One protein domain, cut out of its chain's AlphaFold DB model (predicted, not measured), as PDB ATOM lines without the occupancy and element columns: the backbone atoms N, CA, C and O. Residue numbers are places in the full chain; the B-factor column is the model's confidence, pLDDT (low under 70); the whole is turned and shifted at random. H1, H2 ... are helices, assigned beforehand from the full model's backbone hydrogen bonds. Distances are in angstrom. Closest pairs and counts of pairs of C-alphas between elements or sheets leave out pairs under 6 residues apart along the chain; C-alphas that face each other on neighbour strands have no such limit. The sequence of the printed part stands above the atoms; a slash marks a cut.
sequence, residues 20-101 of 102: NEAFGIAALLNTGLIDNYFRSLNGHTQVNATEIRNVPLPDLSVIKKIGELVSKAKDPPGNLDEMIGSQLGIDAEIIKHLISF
ATOM      1  N   ASN A  20      97.988  99.404 132.664       93.00
ATOM      2  CA  ASN A  20      98.491 100.352 133.659       93.00
ATOM      3  C   ASN A  20      98.097 101.803 133.337       93.00
ATOM      4  O   ASN A  20      97.780 102.565 134.239       93.00
ATOM      5  N   GLU A  21      98.080 102.204 132.065       91.81
ATOM      6  CA  GLU A  21      97.589 103.539 131.688       91.81
ATOM      7  C   GLU A  21      96.091 103.680 131.999       91.81
ATOM      8  O   GLU A  21      95.681 104.697 132.551       91.81
ATOM      9  N   ALA A  22      95.288 102.651 131.712       90.50
ATOM     10  CA  ALA A  22      93.858 102.646 132.013       90.50
ATOM     11  C   ALA A  22      93.590 102.728 133.525       90.50
ATOM     12  O   ALA A  22      92.794 103.563 133.951       90.50
ATOM     13  N   PHE A  23      94.297 101.934 134.338       90.00
ATOM     14  CA  PHE A  23      94.213 102.029 135.799       90.00
ATOM     15  C   PHE A  23      94.649 103.401 136.315       90.00
ATOM     16  O   PHE A  23      94.011 103.932 137.214       90.00
ATOM     17  N   GLY A  24      95.701 103.993 135.744       90.00
ATOM     18  CA  GLY A  24      96.180 105.314 136.144       90.00
ATOM     19  C   GLY A  24      95.170 106.424 135.870       90.00
ATOM     20  O   GLY A  24      94.913 107.251 136.741       90.00
ATOM     21  N   ILE A  25      94.562 106.416 134.680       89.00
ATOM     22  CA  ILE A  25      93.506 107.366 134.304       89.00
ATOM     23  C   ILE A  25      92.289 107.179 135.207       89.00
ATOM     24  O   ILE A  25      91.785 108.153 135.758       89.00
ATOM     25  N   ALA A  26      91.840 105.933 135.391       86.81
ATOM     26  CA  ALA A  26      90.712 105.635 136.261       86.81
ATOM     27  C   ALA A  26      90.978 106.108 137.694       86.81
ATOM     28  O   ALA A  26      90.116 106.734 138.297       86.81
ATOM     29  N   ALA A  27      92.175 105.865 138.223       87.12
ATOM     30  CA  ALA A  27      92.531 106.281 139.568       87.12
ATOM     31  C   ALA A  27      92.523 107.810 139.717       87.12
ATOM     32  O   ALA A  27      91.911 108.314 140.648       87.12
ATOM     33  N   LEU A  28      93.116 108.545 138.768       85.31
ATOM     34  CA  LEU A  28      93.102 110.012 138.765       85.31
ATOM     35  C   LEU A  28      91.677 110.575 138.738       85.31
ATOM     36  O   LEU A  28      91.361 111.467 139.518       85.31
ATOM     37  N   LEU A  29      90.808 110.035 137.884       84.69
ATOM     38  CA  LEU A  29      89.423 110.498 137.768       84.69
ATOM     39  C   LEU A  29      88.555 110.169 138.990       84.69
ATOM     40  O   LEU A  29      87.504 110.776 139.136       84.69
ATOM     41  N   ASN A  30      88.986 109.241 139.848       83.44
ATOM     42  CA  ASN A  30      88.306 108.896 141.101       83.44
ATOM     43  C   ASN A  30      88.936 109.583 142.331       83.44
ATOM     44  O   ASN A  30      88.650 109.189 143.460       83.44
ATOM     45  N   THR A  31      89.824 110.563 142.135       82.31
ATOM     46  CA  THR A  31      90.397 111.346 143.245       82.31
ATOM     47  C   THR A  31      89.443 112.436 143.715       82.31
ATOM     48  O   THR A  31      88.778 113.079 142.900       82.31
ATOM     49  N   GLY A  32      89.465 112.737 145.017       79.94
ATOM     50  CA  GLY A  32      88.750 113.879 145.588       79.94
ATOM     51  C   GLY A  32      89.185 115.215 144.971       79.94
ATOM     52  O   GLY A  32      88.388 116.142 144.846       79.94
ATOM     53  N   LEU A  33      90.437 115.299 144.505       78.19
ATOM     54  CA  LEU A  33      90.965 116.459 143.783       78.19
ATOM     55  C   LEU A  33      90.195 116.735 142.483       78.19
ATOM     56  O   LEU A  33      89.792 117.871 142.229       78.19
ATOM     57  N   ILE A  34      90.006 115.703 141.657       79.69
ATOM     58  CA  ILE A  34      89.291 115.825 140.383       79.69
ATOM     59  C   ILE A  34      87.792 116.037 140.616       79.69
ATOM     60  O   ILE A  34      87.186 116.882 139.954       79.69
ATOM     61  N   ASP A  35      87.214 115.367 141.611       80.38
ATOM     62  CA  ASP A  35      85.831 115.593 142.033       80.38
ATOM     63  C   ASP A  35      85.581 117.056 142.433       80.38
ATOM     64  O   ASP A  35      84.593 117.668 142.011       80.38
ATOM     65  N   ASN A  36      86.495 117.652 143.201       78.69
ATOM     66  CA  ASN A  36      86.389 119.048 143.623       78.69
ATOM     67  C   ASN A  36      86.634 120.026 142.470       78.69
ATOM     68  O   ASN A  36      85.946 121.047 142.387       78.69
ATOM     69  N   TYR A  37      87.535 119.699 141.538       80.50
ATOM     70  CA  TYR A  37      87.716 120.466 140.304       80.50
ATOM     71  C   TYR A  37      86.410 120.548 139.501       80.50
ATOM     72  O   TYR A  37      85.967 121.645 139.158       80.50
ATOM     73  N   PHE A  38      85.736 119.418 139.268       77.88
ATOM     74  CA  PHE A  38      84.459 119.413 138.546       77.88
ATOM     75  C   PHE A  38      83.346 120.134 139.313       77.88
ATOM     76  O   PHE A  38      82.588 120.911 138.725       77.88
ATOM     77  N   ARG A  39      83.276 119.946 140.636       79.62
ATOM     78  CA  ARG A  39      82.277 120.610 141.485       79.62
ATOM     79  C   ARG A  39      82.433 122.130 141.486       79.62
ATOM     80  O   ARG A  39      81.426 122.833 141.441       79.62
ATOM     81  N   SER A  40      83.668 122.634 141.492       79.38
ATOM     82  CA  SER A  40      83.953 124.072 141.447       79.38
ATOM     83  C   SER A  40      83.594 124.719 140.107       79.38
ATOM     84  O   SER A  40      83.341 125.923 140.084       79.38
ATOM     85  N   LEU A  41      83.596 123.965 139.004       72.31
ATOM     86  CA  LEU A  41      83.289 124.498 137.673       72.31
ATOM     87  C   LEU A  41      81.787 124.494 137.369       72.31
ATOM     88  O   LEU A  41      81.285 125.460 136.800       72.31
ATOM     89  N   ASN A  42      81.072 123.438 137.771       65.25
ATOM     90  CA  ASN A  42      79.707 123.191 137.293       65.25
ATOM     91  C   ASN A  42      78.634 123.181 138.386       65.25
ATOM     92  O   ASN A  42      77.444 123.130 138.080       65.25
ATOM     93  N   GLY A  43      79.018 123.186 139.667       65.62
ATOM     94  CA  GLY A  43      78.070 123.099 140.784       65.62
ATOM     95  C   GLY A  43      77.339 121.751 140.899       65.62
ATOM     96  O   GLY A  43      76.473 121.600 141.758       65.62
ATOM     97  N   HIS A  44      77.684 120.765 140.066       68.44
ATOM     98  CA  HIS A  44      77.128 119.414 140.081       68.44
ATOM     99  C   HIS A  44      78.167 118.365 139.669       68.44
ATOM    100  O   HIS A  44      79.200 118.683 139.086       68.44
ATOM    101  N   THR A  45      77.861 117.094 139.929       65.06
ATOM    102  CA  THR A  45      78.748 115.947 139.672       65.06
ATOM    103  C   THR A  45      78.577 115.305 138.294       65.06
ATOM    104  O   THR A  45      79.301 114.368 137.972       65.06
ATOM    105  N   GLN A  46      77.636 115.761 137.459       71.94
ATOM    106  CA  GLN A  46      77.571 115.297 136.070       71.94
ATOM    107  C   GLN A  46      78.755 115.863 135.286       71.94
ATOM    108  O   GLN A  46      78.894 117.081 135.191       71.94
ATOM    109  N   VAL A  47      79.582 114.968 134.741       72.38
ATOM    110  CA  VAL A  47      80.784 115.304 133.970       72.38
ATOM    111  C   VAL A  47      80.655 114.753 132.550       72.38
ATOM    112  O   VAL A  47      80.390 113.566 132.351       72.38
ATOM    113  N   ASN A  48      80.876 115.597 131.548       76.88
ATOM    114  CA  ASN A  48      80.875 115.246 130.132       76.88
ATOM    115  C   ASN A  48      82.303 115.127 129.555       76.88
ATOM    116  O   ASN A  48      83.301 115.523 130.163       76.88
ATOM    117  N   ALA A  49      82.410 114.597 128.335       76.44
ATOM    118  CA  ALA A  49      83.697 114.372 127.673       76.44
ATOM    119  C   ALA A  49      84.506 115.662 127.431       76.44
ATOM    120  O   ALA A  49      85.737 115.621 127.413       76.44
ATOM    121  N   THR A  50      83.838 116.804 127.250       77.12
ATOM    122  CA  THR A  50      84.494 118.108 127.057       77.12
ATOM    123  C   THR A  50      85.186 118.564 128.337       77.12
ATOM    124  O   THR A  50      86.299 119.078 128.287       77.12
ATOM    125  N   GLU A  51      84.567 118.331 129.488       76.44
ATOM    126  CA  GLU A  51      85.122 118.701 130.791       76.44
ATOM    127  C   GLU A  51      86.319 117.826 131.148       76.44
ATOM    128  O   GLU A  51      87.360 118.356 131.529       76.44
ATOM    129  N   ILE A  52      86.229 116.511 130.911       79.38
ATOM    130  CA  ILE A  52      87.364 115.584 131.065       79.38
ATOM    131  C   ILE A  52      88.540 116.018 130.185       79.38
ATOM    132  O   ILE A  52      89.689 115.969 130.615       79.38
ATOM    133  N   ARG A  53      88.268 116.479 128.959       78.75
ATOM    134  CA  ARG A  53      89.303 116.945 128.028       78.75
ATOM    135  C   ARG A  53      90.049 118.187 128.527       78.75
ATOM    136  O   ARG A  53      91.188 118.397 128.118       78.75
ATOM    137  N   ASN A  54      89.425 118.979 129.395       76.62
ATOM    138  CA  ASN A  54      90.012 120.183 129.974       76.62
ATOM    139  C   ASN A  54      90.691 119.928 131.328       76.62
ATOM    140  O   ASN A  54      91.240 120.863 131.908       76.62
ATOM    141  N   VAL A  55      90.661 118.695 131.847       76.88
ATOM    142  CA  VAL A  55      91.386 118.348 133.072       76.88
ATOM    143  C   VAL A  55      92.890 118.384 132.791       76.88
ATOM    144  O   VAL A  55      93.356 117.711 131.864       76.88
ATOM    145  N   PRO A  56      93.682 119.117 133.593       77.75
ATOM    146  CA  PRO A  56      95.131 119.044 133.515       77.75
ATOM    147  C   PRO A  56      95.593 117.677 134.038       77.75
ATOM    148  O   PRO A  56      95.665 117.445 135.243       77.75
ATOM    149  N   LEU A  57      95.881 116.753 133.123       80.69
ATOM    150  CA  LEU A  57      96.440 115.444 133.455       80.69
ATOM    151  C   LEU A  57      97.975 115.486 133.412       80.69
ATOM    152  O   LEU A  57      98.543 116.163 132.553       80.69
ATOM    153  N   PRO A  58      98.658 114.753 134.309       84.25
ATOM    154  CA  PRO A  58     100.110 114.636 134.277       84.25
ATOM    155  C   PRO A  58     100.568 113.839 133.048       84.25
ATOM    156  O   PRO A  58      99.773 113.185 132.366       84.25
ATOM    157  N   ASP A  59     101.876 113.829 132.795       86.88
ATOM    158  CA  ASP A  59     102.452 113.043 131.707       86.88
ATOM    159  C   ASP A  59     102.071 111.562 131.788       86.88
ATOM    160  O   ASP A  59     101.987 110.954 132.859       86.88
ATOM    161  N   LEU A  60     101.936 110.934 130.621       86.88
ATOM    162  CA  LEU A  60     101.513 109.539 130.503       86.88
ATOM    163  C   LEU A  60     102.419 108.559 131.273       86.88
ATOM    164  O   LEU A  60     101.957 107.530 131.759       86.88
ATOM    165  N   SER A  61     103.705 108.888 131.425       88.62
ATOM    166  CA  SER A  61     104.642 108.122 132.254       88.62
ATOM    167  C   SER A  61     104.270 108.146 133.740       88.62
ATOM    168  O   SER A  61     104.407 107.124 134.409       88.62
ATOM    169  N   VAL A  62     103.781 109.278 134.252       88.12
ATOM    170  CA  VAL A  62     103.286 109.418 135.632       88.12
ATOM    171  C   VAL A  62     101.970 108.664 135.788       88.12
ATOM    172  O   VAL A  62     101.833 107.866 136.711       88.12
ATOM    173  N   ILE A  63     101.046 108.821 134.831       90.31
ATOM    174  CA  ILE A  63      99.777 108.077 134.788       90.31
ATOM    175  C   ILE A  63     100.036 106.567 134.859       90.31
ATOM    176  O   ILE A  63      99.445 105.863 135.673       90.31
ATOM    177  N   LYS A  64     100.967 106.061 134.045       92.44
ATOM    178  CA  LYS A  64     101.330 104.642 134.042       92.44
ATOM    179  C   LYS A  64     101.876 104.182 135.398       92.44
ATOM    180  O   LYS A  64     101.482 103.115 135.861       92.44
ATOM    181  N   LYS A  65     102.741 104.975 136.048       90.38
ATOM    182  CA  LYS A  65     103.257 104.670 137.397       90.38
ATOM    183  C   LYS A  65     102.135 104.612 138.432       90.38
ATOM    184  O   LYS A  65     102.105 103.681 139.230       90.38
ATOM    185  N   ILE A  66     101.196 105.558 138.389       89.62
ATOM    186  CA  ILE A  66     100.015 105.554 139.263       89.62
ATOM    187  C   ILE A  66      99.228 104.255 139.066       89.62
ATOM    188  O   ILE A  66      98.939 103.556 140.033       89.62
ATOM    189  N   GLY A  67      98.942 103.875 137.820       90.56
ATOM    190  CA  GLY A  67      98.211 102.640 137.548       90.56
ATOM    191  C   GLY A  67      98.958 101.368 137.955       90.56
ATOM    192  O   GLY A  67      98.335 100.418 138.421       90.56
ATOM    193  N   GLU A  68     100.288 101.339 137.854       91.62
ATOM    194  CA  GLU A  68     101.114 100.246 138.392       91.62
ATOM    195  C   GLU A  68     101.032 100.126 139.915       91.62
ATOM    196  O   GLU A  68     101.047  99.012 140.434       91.62
ATOM    197  N   LEU A  69     100.946 101.248 140.631       87.94
ATOM    198  CA  LEU A  69     100.774 101.258 142.084       87.94
ATOM    199  C   LEU A  69      99.371 100.783 142.474       87.94
ATOM    200  O   LEU A  69      99.236  99.897 143.315       87.94
ATOM    201  N   VAL A  70      98.339 101.324 141.823       86.25
ATOM    202  CA  VAL A  70      96.932 101.017 142.123       86.25
ATOM    203  C   VAL A  70      96.588  99.573 141.766       86.25
ATOM    204  O   VAL A  70      95.981  98.879 142.570       86.25
ATOM    205  N   SER A  71      97.035  99.070 140.613       86.69
ATOM    206  CA  SER A  71      96.782  97.676 140.204       86.69
ATOM    207  C   SER A  71      97.426  96.632 141.124       86.69
ATOM    208  O   SER A  71      96.962  95.495 141.182       86.69
ATOM    209  N   LYS A  72      98.495  96.998 141.845       84.56
ATOM    210  CA  LYS A  72      99.167  96.127 142.822       84.56
ATOM    211  C   LYS A  72      98.570  96.232 144.223       84.56
ATOM    212  O   LYS A  72      98.781  95.325 145.033       84.56
ATOM    213  N   ALA A  73      97.850  97.310 144.525       75.69
ATOM    214  CA  ALA A  73      97.142  97.460 145.784       75.69
ATOM    215  C   ALA A  73      95.928  96.516 145.781       75.69
ATOM    216  O   ALA A  73      94.955  96.733 145.067       75.69
ATOM    217  N   LYS A  74      96.005  95.426 146.557       58.25
ATOM    218  CA  LYS A  74      94.911  94.443 146.709       58.25
ATOM    219  C   LYS A  74      93.621  95.062 147.263       58.25
ATOM    220  O   LYS A  74      92.549  94.559 146.959       58.25
ATOM    221  N   ASP A  75      93.773  96.129 148.039       59.84
ATOM    222  CA  ASP A  75      92.743  97.078 148.440       59.84
ATOM    223  C   ASP A  75      93.385  98.460 148.280       59.84
ATOM    224  O   ASP A  75      94.388  98.730 148.956       59.84
ATOM    225  N   PRO A  76      92.899  99.329 147.378       55.44
ATOM    226  CA  PRO A  76      93.287 100.727 147.423       55.44
ATOM    227  C   PRO A  76      92.900 101.232 148.820       55.44
ATOM    228  O   PRO A  76      91.744 101.059 149.215       55.44
ATOM    229  N   PRO A  77      93.826 101.802 149.612       53.06
ATOM    230  CA  PRO A  77      93.453 102.402 150.882       53.06
ATOM    231  C   PRO A  77      92.341 103.418 150.612       53.06
ATOM    232  O   PRO A  77      92.294 104.001 149.526       53.06
ATOM    233  N   GLY A  78      91.480 103.680 151.596       57.16
ATOM    234  CA  GLY A  78      90.436 104.718 151.520       57.16
ATOM    235  C   GLY A  78      90.958 106.149 151.287       57.16
ATOM    236  O   GLY A  78      90.238 107.100 151.547       57.16
ATOM    237  N   ASN A  79      92.205 106.296 150.834       63.38
ATOM    238  CA  ASN A  79      92.954 107.513 150.610       63.38
ATOM    239  C   ASN A  79      93.764 107.416 149.297       63.38
ATOM    240  O   ASN A  79      94.986 107.581 149.272       63.38
ATOM    241  N   LEU A  80      93.082 107.092 148.188       73.38
ATOM    242  CA  LEU A  80      93.657 107.095 146.831       73.38
ATOM    243  C   LEU A  80      94.388 108.422 146.535       73.38
ATOM    244  O   LEU A  80      95.426 108.443 145.873       73.38
ATOM    245  N   ASP A  81      93.877 109.505 147.113       75.81
ATOM    246  CA  ASP A  81      94.411 110.855 147.016       75.81
ATOM    247  C   ASP A  81      95.825 111.004 147.595       75.81
ATOM    248  O   ASP A  81      96.688 111.594 146.947       75.81
ATOM    249  N   GLU A  82      96.116 110.433 148.769       73.12
ATOM    250  CA  GLU A  82      97.460 110.497 149.370       73.12
ATOM    251  C   GLU A  82      98.491 109.714 148.542       73.12
ATOM    252  O   GLU A  82      99.625 110.167 148.332       73.12
ATOM    253  N   MET A  83      98.087 108.549 148.025       75.81
ATOM    254  CA  MET A  83      98.944 107.717 147.177       75.81
ATOM    255  C   MET A  83      99.317 108.420 145.872       75.81
ATOM    256  O   MET A  83     100.473 108.375 145.445       75.81
ATOM    257  N   ILE A  84      98.336 109.052 145.227       79.38
ATOM    258  CA  ILE A  84      98.519 109.734 143.944       79.38
ATOM    259  C   ILE A  84      99.214 111.079 144.134       79.38
ATOM    260  O   ILE A  84     100.099 111.425 143.353       79.38
ATOM    261  N   GLY A  85      98.878 111.800 145.198       76.56
ATOM    262  CA  GLY A  85      99.466 113.081 145.562       76.56
ATOM    263  C   GLY A  85     100.983 113.104 145.545       76.56
ATOM    264  O   GLY A  85     101.605 113.951 144.901       76.56
ATOM    265  N   SER A  86     101.569 112.077 146.159       74.94
ATOM    266  CA  SER A  86     103.018 111.876 146.211       74.94
ATOM    267  C   SER A  86     103.658 111.727 144.820       74.94
ATOM    268  O   SER A  86     104.826 112.059 144.642       74.94
ATOM    269  N   GLN A  87     102.914 111.234 143.821       76.75
ATOM    270  CA  GLN A  87     103.382 111.103 142.433       76.75
ATOM    271  C   GLN A  87     103.199 112.384 141.613       76.75
ATOM    272  O   GLN A  87     103.922 112.589 140.640       76.75
ATOM    273  N   LEU A  88     102.244 113.234 141.994       72.69
ATOM    274  CA  LEU A  88     101.979 114.517 141.341       72.69
ATOM    275  C   LEU A  88     102.893 115.642 141.848       72.69
ATOM    276  O   LEU A  88     102.849 116.743 141.306       72.69
ATOM    277  N   GLY A  89     103.716 115.382 142.872       67.75
ATOM    278  CA  GLY A  89     104.541 116.409 143.512       67.75
ATOM    279  C   GLY A  89     103.709 117.456 144.256       67.75
ATOM    280  O   GLY A  89     104.179 118.570 144.469       67.75
ATOM    281  N   ILE A  90     102.466 117.114 144.608       66.19
ATOM    282  CA  ILE A  90     101.574 117.974 145.380       66.19
ATOM    283  C   ILE A  90     101.788 117.629 146.851       66.19
ATOM    284  O   ILE A  90     101.673 116.462 147.236       66.19
ATOM    285  N   ASP A  91     102.089 118.636 147.670       64.50
ATOM    286  CA  ASP A  91     102.232 118.450 149.112       64.50
ATOM    287  C   ASP A  91     100.967 117.825 149.710       64.50
ATOM    288  O   ASP A  91      99.844 118.281 149.475       64.50
ATOM    289  N   ALA A  92     101.152 116.791 150.535       58.34
ATOM    290  CA  ALA A  92     100.056 116.071 151.184       58.34
ATOM    291  C   ALA A  92      99.162 116.997 152.035       58.34
ATOM    292  O   ALA A  92      97.983 116.718 152.244       58.34
ATOM    293  N   GLU A  93      99.710 118.118 152.498       54.22
ATOM    294  CA  GLU A  93      98.997 119.143 153.259       54.22
ATOM    295  C   GLU A  93      98.028 119.954 152.381       54.22
ATOM    296  O   GLU A  93      96.894 120.211 152.786       54.22
ATOM    297  N   ILE A  94      98.408 120.237 151.128       59.47
ATOM    298  CA  ILE A  94      97.528 120.859 150.125       59.47
ATOM    299  C   ILE A  94      96.400 119.894 149.756       59.47
ATOM    300  O   ILE A  94      95.245 120.299 149.663       59.47
ATOM    301  N   ILE A  95      96.713 118.607 149.605       62.69
ATOM    302  CA  ILE A  95      95.729 117.561 149.301       62.69
ATOM    303  C   ILE A  95      94.691 117.454 150.418       62.69
ATOM    304  O   ILE A  95      93.492 117.503 150.149       62.69
ATOM    305  N   LYS A  96      95.136 117.408 151.678       59.94
ATOM    306  CA  LYS A  96      94.239 117.405 152.843       59.94
ATOM    307  C   LYS A  96      93.354 118.642 152.892       59.94
ATOM    308  O   LYS A  96      92.162 118.511 153.144       59.94
ATOM    309  N   HIS A  97      93.902 119.823 152.609       60.19
ATOM    310  CA  HIS A  97      93.109 121.049 152.553       60.19
ATOM    311  C   HIS A  97      92.091 121.024 151.414       60.19
ATOM    312  O   HIS A  97      90.955 121.426 151.628       60.19
ATOM    313  N   LEU A  98      92.454 120.532 150.228       60.41
ATOM    314  CA  LEU A  98      91.549 120.485 149.082       60.41
ATOM    315  C   LEU A  98      90.424 119.466 149.259       60.41
ATOM    316  O   LEU A  98      89.344 119.706 148.737       60.41
ATOM    317  N   ILE A  99      90.650 118.373 149.990       62.84
ATOM    318  CA  ILE A  99      89.664 117.298 150.191       62.84
ATOM    319  C   ILE A  99      88.821 117.513 151.459       62.84
ATOM    320  O   ILE A  99      87.681 117.070 151.523       62.84
ATOM    321  N   SER A 100      89.329 118.239 152.461       56.72
ATOM    322  CA  SER A 100      88.623 118.484 153.731       56.72
ATOM    323  C   SER A 100      87.421 119.439 153.627       56.72
ATOM    324  O   SER A 100      86.716 119.617 154.622       56.72
ATOM    325  N   PHE A 101      87.185 120.078 152.477       50.31
ATOM    326  CA  PHE A 101      86.007 120.930 152.244       50.31
ATOM    327  C   PHE A 101      84.806 120.177 151.640       50.31
ATOM    328  O   PHE A 101      83.803 120.817 151.314       50.31
TER     329      PHE A 101
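AT A GLANCE: This is residues 20 to 101 of the 102 residues of an uncharacterized protein of Deltaproteobacteria bacterium RBG_13_47_9 (UniProt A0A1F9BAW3). Two helices, H1 and H4, cross almost at a right angle; H5 folds back from H4, H6 packs on H5, and H6 reaches the start of H2, which gives a nearly closed ring of contacts. Short H3 lies off this ring, near H2 and touching no helix. The printed part has 82 residues with six named helices, H1 to H6 in order along the chain, and no named strand; the class is all helix, and the packing is mostly crossed. The whole is compact, with a radius of gyration of the C-alphas of 12.5 A, and it spans 34 by 27 by 22 A.

IN THESE COORDINATES: Find C-alpha 20 at (98.491, 100.352, 133.659); from there H1, residues 20 to 29, runs 14.2 A. Next comes H2, residues 32 to 42, 15.4 A long, and then H3, residues 49 to 53, 6.2 A. Look at C-alpha 60, at (101.513, 109.539, 130.503), for the beginning of H4, residues 60 to 72, the longest helix by residues, 18.4 A. H5, residues 80 to 88, measures 12.4 A. H6, residues 92 to 99, runs 10.5 A and ends with C-alpha 99 at (89.664, 117.298, 150.191).

HOW THE PARTS SIT: Start at Gly 24 and Gly 67, whose C-alphas, 3.6 A apart, are the closest of H1 and H4; these helices touch and are about perpendicular, at 88 degrees. H4 touches H5 with residues 62 to 66 alone, closest at the C-alphas of Ile 66 and Ile 84, 6.5 A apart. They form a helical hairpin, running opposite ways at a shallow tilt of 34 degrees, only just short of steep. H5 and H6 touch, closest at the C-alphas of Gly 85 and Ala 92, 6.4 A apart, at a steep tilt of 51 degrees, opposite ways. H6 touches H2, with the C-alphas of Gly 32 and Ile 99 closest, 5.8 A apart, at a steep tilt of 42 degrees, the same way. H1 and H2 are close but not clearly touching, with the C-alphas of Leu 28 and Ile 34 closest, 7.1 A apart. H3 is near H2, with the C-alphas of Phe 38 and Glu 51 closest, 7.8 A apart; H3 and H4 are apart. Every O i to N i+4 pair is within hydrogen-bond range in H1, H2, H3 and H6; in H4 it is 8 of 9 and in H5 4 of 5.

THE WHOLE: The two C-alphas farthest apart are those of Gly 43 and Lys 72, 34.3 A. The printed part has no cut. The links H1 to H2 and H5 to H6 are tight, the other three are short, and no link is long. Mean pLDDT of the printed part is 76.1; look for values under 70 at residues 42 to 45, 74 to 79 and 89 to 101.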